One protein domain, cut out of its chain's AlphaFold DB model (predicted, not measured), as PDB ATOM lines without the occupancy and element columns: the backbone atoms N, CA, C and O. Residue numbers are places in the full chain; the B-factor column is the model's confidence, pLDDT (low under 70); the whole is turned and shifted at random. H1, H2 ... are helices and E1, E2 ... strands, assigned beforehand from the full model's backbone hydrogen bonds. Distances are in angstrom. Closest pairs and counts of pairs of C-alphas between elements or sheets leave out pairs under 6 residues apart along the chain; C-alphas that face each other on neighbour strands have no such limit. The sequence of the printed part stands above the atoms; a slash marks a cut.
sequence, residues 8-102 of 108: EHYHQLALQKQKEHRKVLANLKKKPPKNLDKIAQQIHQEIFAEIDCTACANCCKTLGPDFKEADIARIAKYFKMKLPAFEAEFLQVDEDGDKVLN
ATOM      1  N   GLU A   8     313.801 173.801 300.344       93.12
ATOM      2  CA  GLU A   8     313.229 174.250 299.069       93.12
ATOM      3  C   GLU A   8     314.327 174.454 298.022       93.12
ATOM      4  O   GLU A   8     314.219 173.971 296.891       93.12
ATOM      5  N   HIS A   9     315.443 175.076 298.411       92.75
ATOM      6  CA  HIS A   9     316.599 175.223 297.532       92.75
ATOM      7  C   HIS A   9     317.113 173.866 297.022       92.75
ATOM      8  O   HIS A   9     317.326 173.681 295.817       92.75
ATOM      9  N   TYR A  10     317.276 172.885 297.918       91.00
ATOM     10  CA  TYR A  10     317.736 171.547 297.535       91.00
ATOM     11  C   TYR A  10     316.708 170.777 296.703       91.00
ATOM     12  O   TYR A  10     317.101 170.022 295.808       91.00
ATOM     13  N   HIS A  11     315.412 170.991 296.932       92.88
ATOM     14  CA  HIS A  11     314.356 170.420 296.104       92.88
ATOM     15  C   HIS A  11     314.453 170.922 294.653       92.88
ATOM     16  O   HIS A  11     314.487 170.113 293.721       92.88
ATOM     17  N   GLN A  12     314.630 172.233 294.445       95.12
ATOM     18  CA  GLN A  12     314.809 172.807 293.105       95.12
ATOM     19  C   GLN A  12     316.073 172.279 292.406       95.12
ATOM     20  O   GLN A  12     316.030 171.903 291.230       95.12
ATOM     21  N   LEU A  13     317.193 172.164 293.128       93.00
ATOM     22  CA  LEU A  13     318.418 171.557 292.593       93.00
ATOM     23  C   LEU A  13     318.221 170.082 292.202       93.00
ATOM     24  O   LEU A  13     318.729 169.636 291.168       93.00
ATOM     25  N   ALA A  14     317.470 169.320 293.002       90.81
ATOM     26  CA  ALA A  14     317.169 167.921 292.716       90.81
ATOM     27  C   ALA A  14     316.297 167.760 291.460       90.81
ATOM     28  O   ALA A  14     316.537 166.842 290.669       90.81
ATOM     29  N   LEU A  15     315.337 168.666 291.239       93.38
ATOM     30  CA  LEU A  15     314.507 168.693 290.031       93.38
ATOM     31  C   LEU A  15     315.337 168.983 288.775       93.38
ATOM     32  O   LEU A  15     315.205 168.271 287.778       93.38
ATOM     33  N   GLN A  16     316.258 169.949 288.837       95.06
ATOM     34  CA  GLN A  16     317.146 170.281 287.714       95.06
ATOM     35  C   GLN A  16     318.028 169.095 287.295       95.06
ATOM     36  O   GLN A  16     318.264 168.874 286.105       95.06
ATOM     37  N   LYS A  17     318.485 168.288 288.260       93.31
ATOM     38  CA  LYS A  17     319.360 167.126 288.023       93.31
ATOM     39  C   LYS A  17     318.626 165.786 287.969       93.31
ATOM     40  O   LYS A  17     319.263 164.732 287.915       93.31
ATOM     41  N   GLN A  18     317.293 165.785 287.906       93.19
ATOM     42  CA  GLN A  18     316.495 164.561 288.023       93.19
ATOM     43  C   GLN A  18     316.885 163.487 286.989       93.19
ATOM     44  O   GLN A  18     316.958 162.300 287.312       93.19
ATOM     45  N   LYS A  19     317.187 163.883 285.744       93.75
ATOM     46  CA  LYS A  19     317.605 162.951 284.680       93.75
ATOM     47  C   LYS A  19     318.942 162.274 284.990       93.75
ATOM     48  O   LYS A  19     319.110 161.093 284.691       93.75
ATOM     49  N   GLU A  20     319.884 163.005 285.577       93.31
ATOM     50  CA  GLU A  20     321.180 162.475 286.000       93.31
ATOM     51  C   GLU A  20     321.010 161.531 287.194       93.31
ATOM     52  O   GLU A  20     321.467 160.389 287.137       93.31
ATOM     53  N   HIS A  21     320.243 161.941 288.209       93.19
ATOM     54  CA  HIS A  21     319.940 161.109 289.376       93.19
ATOM     55  C   HIS A  21     319.280 159.782 288.979       93.19
ATOM     56  O   HIS A  21     319.702 158.717 289.432       93.19
ATOM     57  N   ARG A  22     318.307 159.809 288.055       92.62
ATOM     58  CA  ARG A  22     317.681 158.585 287.523       92.62
ATOM     59  C   ARG A  22     318.703 157.656 286.861       92.62
ATOM     60  O   ARG A  22     318.641 156.446 287.077       92.62
ATOM     61  N   LYS A  23     319.653 158.192 286.083       94.12
ATOM     62  CA  LYS A  23     320.721 157.391 285.452       94.12
ATOM     63  C   LYS A  23     321.653 156.769 286.489       94.12
ATOM     64  O   LYS A  23     321.972 155.587 286.375       94.12
ATOM     65  N   VAL A  24     322.064 157.535 287.500       93.38
ATOM     66  CA  VAL A  24     322.915 157.042 288.595       93.38
ATOM     67  C   VAL A  24     322.222 155.898 289.335       93.38
ATOM     68  O   VAL A  24     322.799 154.819 289.460       93.38
ATOM     69  N   LEU A  25     320.958 156.076 289.727       91.75
ATOM     70  CA  LEU A  25     320.177 155.038 290.406       91.75
ATOM     71  C   LEU A  25     319.993 153.785 289.537       91.75
ATOM     72  O   LEU A  25     320.138 152.669 290.031       91.75
ATOM     73  N   ALA A  26     319.729 153.943 288.237       92.75
ATOM     74  CA  ALA A  26     319.629 152.813 287.313       92.75
ATOM     75  C   ALA A  26     320.954 152.039 287.183       92.75
ATOM     76  O   ALA A  26     320.942 150.816 287.065       92.75
ATOM     77  N   ASN A  27     322.095 152.732 287.227       92.00
ATOM     78  CA  ASN A  27     323.415 152.101 287.195       92.00
ATOM     79  C   ASN A  27     323.748 151.379 288.506       92.00
ATOM     80  O   ASN A  27     324.298 150.280 288.461       92.00
ATOM     81  N   LEU A  28     323.388 151.960 289.655       88.19
ATOM     82  CA  LEU A  28     323.575 151.339 290.970       88.19
ATOM     83  C   LEU A  28     322.741 150.060 291.111       88.19
ATOM     84  O   LEU A  28     323.267 149.033 291.528       88.19
ATOM     85  N   LYS A  29     321.478 150.078 290.660       85.38
ATOM     86  CA  LYS A  29     320.599 148.894 290.666       85.38
ATOM     87  C   LYS A  29     321.158 147.706 289.879       85.38
ATOM     88  O   LYS A  29     320.840 146.569 290.199       85.38
ATOM     89  N   LYS A  30     321.984 147.950 288.857       88.44
ATOM     90  CA  LYS A  30     322.622 146.893 288.049       88.44
ATOM     91  C   LYS A  30     323.856 146.284 288.710       88.44
ATOM     92  O   LYS A  30     324.357 145.273 288.229       88.44
ATOM     93  N   LYS A  31     324.377 146.912 289.765       86.06
ATOM     94  CA  LYS A  31     325.594 146.488 290.462       86.06
ATOM     95  C   LYS A  31     325.335 146.291 291.962       86.06
ATOM     96  O   LYS A  31     326.050 146.889 292.768       86.06
ATOM     97  N   PRO A  32     324.327 145.490 292.361       82.56
ATOM     98  CA  PRO A  32     324.155 145.179 293.768       82.56
ATOM     99  C   PRO A  32     325.379 144.384 294.259       82.56
ATOM    100  O   PRO A  32     325.885 143.520 293.532       82.56
ATOM    101  N   PRO A  33     325.888 144.659 295.472       86.12
ATOM    102  CA  PRO A  33     326.884 143.806 296.104       86.12
ATOM    103  C   PRO A  33     326.387 142.358 296.140       86.12
ATOM    104  O   PRO A  33     325.222 142.112 296.449       86.12
ATOM    105  N   LYS A  34     327.269 141.388 295.866       84.00
ATOM    106  CA  LYS A  34     326.903 139.956 295.832       84.00
ATOM    107  C   LYS A  34     326.273 139.458 297.139       84.00
ATOM    108  O   LYS A  34     325.582 138.451 297.140       84.00
ATOM    109  N   ASN A  35     326.550 140.141 298.242       90.94
ATOM    110  CA  ASN A  35     326.137 139.806 299.596       90.94
ATOM    111  C   ASN A  35     325.287 140.913 300.244       90.94
ATOM    112  O   ASN A  35     325.287 141.010 301.468       90.94
ATOM    113  N   LEU A  36     324.592 141.744 299.455       89.50
ATOM    114  CA  LEU A  36     323.786 142.860 299.968       89.50
ATOM    115  C   LEU A  36     322.804 142.420 301.063       89.50
ATOM    116  O   LEU A  36     322.795 143.017 302.134       89.50
ATOM    117  N   ASP A  37     322.053 141.341 300.829       89.81
ATOM    118  CA  ASP A  37     321.068 140.838 301.796       89.81
ATOM    119  C   ASP A  37     321.729 140.390 303.103       89.81
ATOM    120  O   ASP A  37     321.237 140.673 304.191       89.81
ATOM    121  N   LYS A  38     322.900 139.749 303.006       93.50
ATOM    122  CA  LYS A  38     323.671 139.324 304.178       93.50
ATOM    123  C   LYS A  38     324.187 140.525 304.969       93.50
ATOM    124  O   LYS A  38     324.116 140.516 306.191       93.50
ATOM    125  N   ILE A  39     324.684 141.553 304.278       94.19
ATOM    126  CA  ILE A  39     325.136 142.798 304.912       94.19
ATOM    127  C   ILE A  39     323.961 143.472 305.627       94.19
ATOM    128  O   ILE A  39     324.090 143.853 306.784       94.19
ATOM    129  N   ALA A  40     322.803 143.573 304.968       93.38
ATOM    130  CA  ALA A  40     321.609 144.164 305.561       93.38
ATOM    131  C   ALA A  40     321.161 143.408 306.822       93.38
ATOM    132  O   ALA A  40     320.861 144.037 307.834       93.38
ATOM    133  N   GLN A  41     321.175 142.072 306.793       94.38
ATOM    134  CA  GLN A  41     320.856 141.242 307.960       94.38
ATOM    135  C   GLN A  41     321.850 141.432 309.111       94.38
ATOM    136  O   GLN A  41     321.428 141.518 310.261       94.38
ATOM    137  N   GLN A  42     323.150 141.513 308.818       95.75
ATOM    138  CA  GLN A  42     324.180 141.741 309.835       95.75
ATOM    139  C   GLN A  42     324.009 143.104 310.507       95.75
ATOM    140  O   GLN A  42     323.895 143.169 311.726       95.75
ATOM    141  N   ILE A  43     323.875 144.170 309.713       95.44
ATOM    142  CA  ILE A  43     323.645 145.524 310.232       95.44
ATOM    143  C   ILE A  43     322.341 145.578 311.036       95.44
ATOM    144  O   ILE A  43     322.294 146.208 312.087       95.44
ATOM    145  N   HIS A  44     321.282 144.905 310.574       93.69
ATOM    146  CA  HIS A  44     320.031 144.817 311.323       93.69
ATOM    147  C   HIS A  44     320.249 144.200 312.710       93.69
ATOM    148  O   HIS A  44     319.812 144.783 313.695       93.69
ATOM    149  N   GLN A  45     320.955 143.070 312.800       94.94
ATOM    150  CA  GLN A  45     321.242 142.420 314.083       94.94
ATOM    151  C   GLN A  45     322.092 143.299 315.006       94.94
ATOM    152  O   GLN A  45     321.782 143.402 316.187       94.94
ATOM    153  N   GLU A  46     323.130 143.943 314.471       96.56
ATOM    154  CA  GLU A  46     324.018 144.828 315.234       96.56
ATOM    155  C   GLU A  46     323.255 146.024 315.812       96.56
ATOM    156  O   GLU A  46     323.313 146.286 317.009       96.56
ATOM    157  N   ILE A  47     322.471 146.712 314.981       94.25
ATOM    158  CA  ILE A  47     321.741 147.910 315.399       94.25
ATOM    159  C   ILE A  47     320.586 147.567 316.345       94.25
ATOM    160  O   ILE A  47     320.381 148.266 317.333       94.25
ATOM    161  N   PHE A  48     319.840 146.487 316.099       91.81
ATOM    162  CA  PHE A  48     318.733 146.085 316.978       91.81
ATOM    163  C   PHE A  48     319.204 145.439 318.290       91.81
ATOM    164  O   PHE A  48     318.396 145.275 319.200       91.81
ATOM    165  N   ALA A  49     320.492 145.105 318.428       93.69
ATOM    166  CA  ALA A  49     321.067 144.754 319.726       93.69
ATOM    167  C   ALA A  49     321.217 145.980 320.644       93.69
ATOM    168  O   ALA A  49     321.171 145.842 321.866       93.69
ATOM    169  N   GLU A  50     321.378 147.173 320.065       94.31
ATOM    170  CA  GLU A  50     321.538 148.434 320.798       94.31
ATOM    171  C   GLU A  50     320.244 149.261 320.853       94.31
ATOM    172  O   GLU A  50     320.074 150.093 321.747       94.31
ATOM    173  N   ILE A  51     319.324 149.043 319.908       91.62
ATOM    174  CA  ILE A  51     318.075 149.796 319.780       91.62
ATOM    175  C   ILE A  51     316.877 148.930 320.161       91.62
ATOM    176  O   ILE A  51     316.510 147.997 319.449       91.62
ATOM    177  N   ASP A  52     316.179 149.343 321.215       88.12
ATOM    178  CA  ASP A  52     314.832 148.867 321.510       88.12
ATOM    179  C   ASP A  52     313.792 149.729 320.776       88.12
ATOM    180  O   ASP A  52     313.459 150.843 321.189       88.12
ATOM    181  N   CYS A  53     313.255 149.216 319.665       83.56
ATOM    182  CA  CYS A  53     312.223 149.913 318.891       83.56
ATOM    183  C   CYS A  53     310.882 150.039 319.640       83.56
ATOM    184  O   CYS A  53     310.068 150.905 319.299       83.56
ATOM    185  N   THR A  54     310.661 149.229 320.682       82.56
ATOM    186  CA  THR A  54     309.455 149.287 321.517       82.56
ATOM    187  C   THR A  54     309.506 150.430 322.528       82.56
ATOM    188  O   THR A  54     308.459 150.880 322.987       82.56
ATOM    189  N   ALA A  55     310.696 150.989 322.789       86.38
ATOM    190  CA  ALA A  55     310.877 152.090 323.732       86.38
ATOM    191  C   ALA A  55     310.138 153.376 323.313       86.38
ATOM    192  O   ALA A  55     309.623 154.095 324.167       86.38
ATOM    193  N   CYS A  56     310.065 153.685 322.010       84.50
ATOM    194  CA  CYS A  56     309.320 154.850 321.508       84.50
ATOM    195  C   CYS A  56     308.037 154.473 320.752       84.50
ATOM    196  O   CYS A  56     307.059 155.232 320.780       84.50
ATOM    197  N   ALA A  57     308.038 153.313 320.080       82.44
ATOM    198  CA  ALA A  57     306.941 152.798 319.260       82.44
ATOM    199  C   ALA A  57     306.394 153.799 318.219       82.44
ATOM    200  O   ALA A  57     305.262 153.666 317.760       82.44
ATOM    201  N   ASN A  58     307.178 154.809 317.820       80.38
ATOM    202  CA  ASN A  58     306.704 155.873 316.931       80.38
ATOM    203  C   ASN A  58     306.286 155.332 315.559       80.38
ATOM    204  O   ASN A  58     305.265 155.761 315.038       80.38
ATOM    205  N   CYS A  59     307.022 154.356 315.016       77.69
ATOM    206  CA  CYS A  59     306.656 153.702 313.759       77.69
ATOM    207  C   CYS A  59     305.328 152.940 313.880       77.69
ATOM    208  O   CYS A  59     304.497 153.023 312.986       77.69
ATOM    209  N   CYS A  60     305.100 152.233 314.993       74.06
ATOM    210  CA  CYS A  60     303.871 151.467 315.218       74.06
ATOM    211  C   CYS A  60     302.647 152.371 315.431       74.06
ATOM    212  O   CYS A  60     301.550 151.996 315.036       74.06
ATOM    213  N   LYS A  61     302.833 153.564 316.009       69.56
ATOM    214  CA  LYS A  61     301.765 154.558 316.212       69.56
ATOM    215  C   LYS A  61     301.318 155.232 314.918       69.56
ATOM    216  O   LYS A  61     300.164 155.628 314.816       69.56
ATOM    217  N   THR A  62     302.236 155.426 313.971       69.75
ATOM    218  CA  THR A  62     301.951 156.171 312.736       69.75
ATOM    219  C   THR A  62     301.604 155.272 311.563       69.75
ATOM    220  O   THR A  62     300.715 155.620 310.796       69.75
ATOM    221  N   LEU A  63     302.300 154.146 311.408       70.19
ATOM    222  CA  LEU A  63     302.079 153.230 310.289       70.19
ATOM    223  C   LEU A  63     301.010 152.182 310.610       70.19
ATOM    224  O   LEU A  63     300.381 151.678 309.691       70.19
ATOM    225  N   GLY A  64     300.786 151.889 311.896       67.50
ATOM    226  CA  GLY A  64     299.905 150.809 312.328       67.50
ATOM    227  C   GLY A  64     300.470 149.423 311.971       67.50
ATOM    228  O   GLY A  64     301.168 149.256 310.972       67.50
ATOM    229  N   PRO A  65     300.251 148.396 312.802       72.75
ATOM    230  CA  PRO A  65     300.508 147.027 312.382       72.75
ATOM    231  C   PRO A  65     299.444 146.582 311.368       72.75
ATOM    232  O   PRO A  65     298.254 146.798 311.586       72.75
ATOM    233  N   ASP A  66     299.875 145.903 310.306       72.31
ATOM    234  CA  ASP A  66     298.979 145.084 309.487       72.31
ATOM    235  C   ASP A  66     298.590 143.829 310.288       72.31
ATOM    236  O   ASP A  66     299.457 143.076 310.756       72.31
ATOM    237  N   PHE A  67     297.288 143.625 310.495       78.00
ATOM    238  CA  PHE A  67     296.765 142.488 311.239       78.00
ATOM    239  C   PHE A  67     296.215 141.411 310.315       78.00
ATOM    240  O   PHE A  67     295.166 141.550 309.688       78.00
ATOM    241  N   LYS A  68     296.838 140.234 310.373       83.50
ATOM    242  CA  LYS A  68     296.269 139.027 309.773       83.50
ATOM    243  C   LYS A  68     295.138 138.497 310.643       83.50
ATOM    244  O   LYS A  68     295.159 138.641 311.865       83.50
ATOM    245  N   GLU A  69     294.204 137.755 310.053       84.69
ATOM    246  CA  GLU A  69     293.081 137.149 310.792       84.69
ATOM    247  C   GLU A  69     293.530 136.306 311.999       84.69
ATOM    248  O   GLU A  69     292.887 136.308 313.051       84.69
ATOM    249  N   ALA A  70     294.676 135.626 311.884       87.06
ATOM    250  CA  ALA A  70     295.269 134.866 312.982       87.06
ATOM    251  C   ALA A  70     295.721 135.756 314.155       87.06
ATOM    252  O   ALA A  70     295.617 135.342 315.313       87.06
ATOM    253  N   ASP A  71     296.223 136.959 313.870       86.12
ATOM    254  CA  ASP A  71     296.614 137.936 314.884       86.12
ATOM    255  C   ASP A  71     295.373 138.535 315.552       86.12
ATOM    256  O   ASP A  71     295.299 138.542 316.781       86.12
ATOM    257  N   ILE A  72     294.345 138.896 314.774       86.81
ATOM    258  CA  ILE A  72     293.057 139.396 315.286       86.81
ATOM    259  C   ILE A  72     292.415 138.369 316.228       86.81
ATOM    260  O   ILE A  72     292.017 138.707 317.342       86.81
ATOM    261  N   ALA A  73     292.376 137.089 315.844       88.88
ATOM    262  CA  ALA A  73     291.828 136.030 316.689       88.88
ATOM    263  C   ALA A  73     292.617 135.836 317.990       88.88
ATOM    264  O   ALA A  73     292.032 135.602 319.055       88.88
ATOM    265  N   ARG A  74     293.948 135.956 317.928       89.44
ATOM    266  CA  ARG A  74     294.817 135.862 319.105       89.44
ATOM    267  C   ARG A  74     294.586 137.032 320.061       89.44
ATOM    268  O   ARG A  74     294.470 136.807 321.266       89.44
ATOM    269  N   ILE A  75     294.481 138.249 319.530       87.50
ATOM    270  CA  ILE A  75     294.263 139.471 320.311       87.50
ATOM    271  C   ILE A  75     292.851 139.477 320.906       87.50
ATOM    272  O   ILE A  75     292.708 139.662 322.112       87.50
ATOM    273  N   ALA A  76     291.815 139.148 320.128       89.12
ATOM    274  CA  ALA A  76     290.442 139.034 320.626       89.12
ATOM    275  C   ALA A  76     290.341 138.037 321.795       89.12
ATOM    276  O   ALA A  76     289.720 138.328 322.821       89.12
ATOM    277  N   LYS A  77     291.029 136.888 321.698       90.75
ATOM    278  CA  LYS A  77     291.114 135.909 322.791       90.75
ATOM    279  C   LYS A  77     291.812 136.479 324.029       90.75
ATOM    280  O   LYS A  77     291.359 136.210 325.141       90.75
ATOM    281  N   TYR A  78     292.883 137.251 323.853       90.00
ATOM    282  CA  TYR A  78     293.589 137.912 324.956       90.00
ATOM    283  C   TYR A  78     292.690 138.926 325.682       90.00
ATOM    284  O   TYR A  78     292.610 138.906 326.909       90.00
ATOM    285  N   PHE A  79     291.924 139.717 324.928       84.81
ATOM    286  CA  PHE A  79     290.916 140.646 325.452       84.81
ATOM    287  C   PHE A  79     289.657 139.956 325.999       84.81
ATOM    288  O   PHE A  79     288.786 140.616 326.560       84.81
ATOM    289  N   LYS A  80     289.556 138.624 325.878       90.25
ATOM    290  CA  LYS A  80     288.370 137.826 326.240       90.25
ATOM    291  C   LYS A  80     287.099 138.295 325.515       90.25
ATOM    292  O   LYS A  80     285.994 138.173 326.040       90.25
ATOM    293  N   MET A  81     287.261 138.794 324.293       88.12
ATOM    294  CA  MET A  81     286.186 139.255 323.419       88.12
ATOM    295  C   MET A  81     285.924 138.245 322.301       88.12
ATOM    296  O   MET A  81     286.802 137.483 321.890       88.12
ATOM    297  N   LYS A  82     284.694 138.234 321.781       88.50
ATOM    298  CA  LYS A  82     284.375 137.485 320.558       88.50
ATOM    299  C   LYS A  82     284.960 138.220 319.352       88.50
ATOM    300  O   LYS A  82     284.886 139.444 319.310       88.50
ATOM    301  N   LEU A  83     285.455 137.474 318.362       87.38
ATOM    302  CA  LEU A  83     286.088 138.030 317.157       87.38
ATOM    303  C   LEU A  83     285.259 139.152 316.495       87.38
ATOM    304  O   LEU A  83     285.810 140.234 316.330       87.38
ATOM    305  N   PRO A  84     283.941 138.991 316.241       88.19
ATOM    306  CA  PRO A  84     283.165 140.047 315.585       88.19
ATOM    307  C   PRO A  84     283.004 141.308 316.444       88.19
ATOM    308  O   PRO A  84     282.881 142.403 315.914       88.19
ATOM    309  N   ALA A  85     282.999 141.160 317.774       86.31
ATOM    310  CA  ALA A  85     282.925 142.299 318.688       86.31
ATOM    311  C   ALA A  85     284.254 143.064 318.724       86.31
ATOM    312  O   ALA A  85     284.252 144.285 318.726       86.31
ATOM    313  N   PHE A  86     285.381 142.346 318.701       86.94
ATOM    314  CA  PHE A  86     286.705 142.958 318.634       86.94
ATOM    315  C   PHE A  86     286.922 143.702 317.310       86.94
ATOM    316  O   PHE A  86     287.396 144.833 317.316       86.94
ATOM    317  N   GLU A  87     286.537 143.094 316.184       86.69
ATOM    318  CA  GLU A  87     286.633 143.738 314.870       86.69
ATOM    319  C   GLU A  87     285.792 145.014 314.804       86.69
ATOM    320  O   GLU A  87     286.297 146.041 314.374       86.69
ATOM    321  N   ALA A  88     284.549 144.977 315.292       86.62
ATOM    322  CA  ALA A  88     283.669 146.145 315.286       86.62
ATOM    323  C   ALA A  88     284.148 147.289 316.200       86.62
ATOM    324  O   ALA A  88     283.836 148.448 315.938       86.62
ATOM    325  N   GLU A  89     284.862 146.974 317.283       84.00
ATOM    326  CA  GLU A  89     285.294 147.960 318.278       84.00
ATOM    327  C   GLU A  89     286.669 148.568 317.956       84.00
ATOM    328  O   GLU A  89     286.881 149.764 318.171       84.00
ATOM    329  N   PHE A  90     287.599 147.780 317.403       82.75
ATOM    330  CA  PHE A  90     289.007 148.181 317.276       82.75
ATOM    331  C   PHE A  90     289.537 148.270 315.846       82.75
ATOM    332  O   PHE A  90     290.604 148.861 315.663       82.75
ATOM    333  N   LEU A  91     288.846 147.703 314.854       86.81
ATOM    334  CA  LEU A  91     289.345 147.623 313.483       86.81
ATOM    335  C   LEU A  91     288.430 148.339 312.487       86.81
ATOM    336  O   LEU A  91     287.209 148.369 312.627       86.81
ATOM    337  N   GLN A  92     289.048 148.852 311.431       85.06
ATOM    338  CA  GLN A  92     288.405 149.375 310.233       85.06
ATOM    339  C   GLN A  92     289.114 148.814 308.999       85.06
ATOM    340  O   GLN A  92     290.230 148.308 309.091       85.06
ATOM    341  N   VAL A  93     288.459 148.892 307.847       84.94
ATOM    342  CA  VAL A  93     289.052 148.500 306.565       84.94
ATOM    343  C   VAL A  93     289.579 149.759 305.883       84.94
ATOM    344  O   VAL A  93     288.838 150.740 305.789       84.94
ATOM    345  N   ASP A  94     290.842 149.754 305.465       80.94
ATOM    346  CA  ASP A  94     291.456 150.879 304.755       80.94
ATOM    347  C   ASP A  94     291.170 150.866 303.236       80.94
ATOM    348  O   ASP A  94     290.345 150.095 302.740       80.94
ATOM    349  N   GLU A  95     291.816 151.773 302.496       81.19
ATOM    350  CA  GLU A  95     291.637 151.931 301.043       81.19
ATOM    351  C   GLU A  95     292.135 150.723 300.232       81.19
ATOM    352  O   GLU A  95     291.655 150.504 299.117       81.19
ATOM    353  N   ASP A  96     293.048 149.929 300.796       79.62
ATOM    354  CA  ASP A  96     293.628 148.739 300.174       79.62
ATOM    355  C   ASP A  96     292.863 147.452 300.551       79.62
ATOM    356  O   ASP A  96     293.079 146.391 299.957       79.62
ATOM    357  N   GLY A  97     291.884 147.553 301.458       79.62
ATOM    358  CA  GLY A  97     291.074 146.431 301.926       79.62
ATOM    359  C   GLY A  97     291.650 145.727 303.156       79.62
ATOM    360  O   GLY A  97     291.130 144.676 303.548       79.62
ATOM    361  N   ASP A  98     292.678 146.303 303.775       81.12
ATOM    362  CA  ASP A  98     293.363 145.732 304.924       81.12
ATOM    363  C   ASP A  98     292.683 146.147 306.236       81.12
ATOM    364  O   ASP A  98     292.124 147.238 306.380       81.12
ATOM    365  N   LYS A  99     292.688 145.237 307.220       82.44
ATOM    366  CA  LYS A  99     292.100 145.478 308.545       82.44
ATOM    367  C   LYS A  99     293.106 146.222 309.422       82.44
ATOM    368  O   LYS A  99     294.005 145.611 309.998       82.44
ATOM    369  N   VAL A 100     292.909 147.527 309.573       81.69
ATOM    370  CA  VAL A 100     293.775 148.426 310.349       81.69
ATOM    371  C   VAL A 100     293.101 148.886 311.642       81.69
ATOM    372  O   VAL A 100     291.881 148.816 311.781       81.69
ATOM    373  N   LEU A 101     293.885 149.365 312.613       79.00
ATOM    374  CA  LEU A 101     293.340 149.934 313.851       79.00
ATOM    375  C   LEU A 101     292.557 151.220 313.587       79.00
ATOM    376  O   LEU A 101     292.953 152.050 312.769       79.00
ATOM    377  N   ASN A 102     291.497 151.420 314.367       74.44
ATOM    378  CA  ASN A 102     290.794 152.696 314.413       74.44
ATOM    379  C   ASN A 102     291.749 153.825 314.859       74.44
ATOM    380  O   ASN A 102     292.486 153.656 315.838       74.44
TER     381      ASN A 102
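What this domain is: This is residues 8 to 102 of the 108 residues of an uncharacterized protein of Streptococcus oralis (UniProt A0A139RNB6). An open, winding string of three separate helices, H1, H2 and H3, leads to a small head at the other end, where H5 packs crosswise on H6 and H6 runs directly into the short strand hairpin E1 and E2. H4 lies along the string between H3 and the head, and residues 8 to 60 stand free. The printed part has 95 residues, with six named helices followed by two named strands in the order H1 H2 H3 H4 H5 H6 E1 E2; the sheet E1 - E2 is antiparallel and the class is mostly helix. The whole is extended, with a radius of gyration of the C-alphas of 21.1 A, and elongated, with spans of 56 by 33 by 26 A.

Where its parts are: H1 is residues 8 to 16, 12.7 A long, and begins at C-alpha 8 at (313.229, 174.250, 299.069). H2 is residues 18 to 29, 16.4 A long. H3, residues 36 to 50, is the longest helix at 21.7 A, and its C-alpha 50 is at (321.538, 148.434, 320.798). H4 is residues 58 to 63, 8.5 A long. H5 is residues 69 to 78, 14.2 A long, and H6 is residues 83 to 90, 10.6 A long. E1, residues 91 to 93, and E2, residues 99 to 101, are each 7.0 A long; E2 ends at C-alpha 101 at (293.340, 149.934, 313.851).

How they stand to each other: H1 and H2 meet only through their link. H2 and H3 are apart, as are H3 and H4, and H4 and H5. H5 and H6 touch, about perpendicular at 86 degrees; their closest C-alphas are those of Ala 76 and Leu 83, 5.7 A apart. The closest C-alphas of H6 and E2 are those of Phe 90 and Leu 101, 5.8 A apart. E1 and E2 form an antiparallel hairpin, 132 degrees between their directions; N 92 and O 100 are within hydrogen-bond range at 2.9 A, and N 100 and O 92 at 2.8 A. H5 is apart from both strands. In H1, H2, H4, H5 and H6 every O i to N i+4 pair is within hydrogen-bond range; in H3 it is 10 of 11.

The domain as a whole: The two C-alphas farthest apart are those of Gln 16 and Lys 80, 58.0 A. The printed part has no cut. No link is long; those from H2 to H3 and from H3 to H4 are short, and the others are tight. The mean pLDDT of the printed part is 87.1, and residues 61, 62 and 64 are under 70.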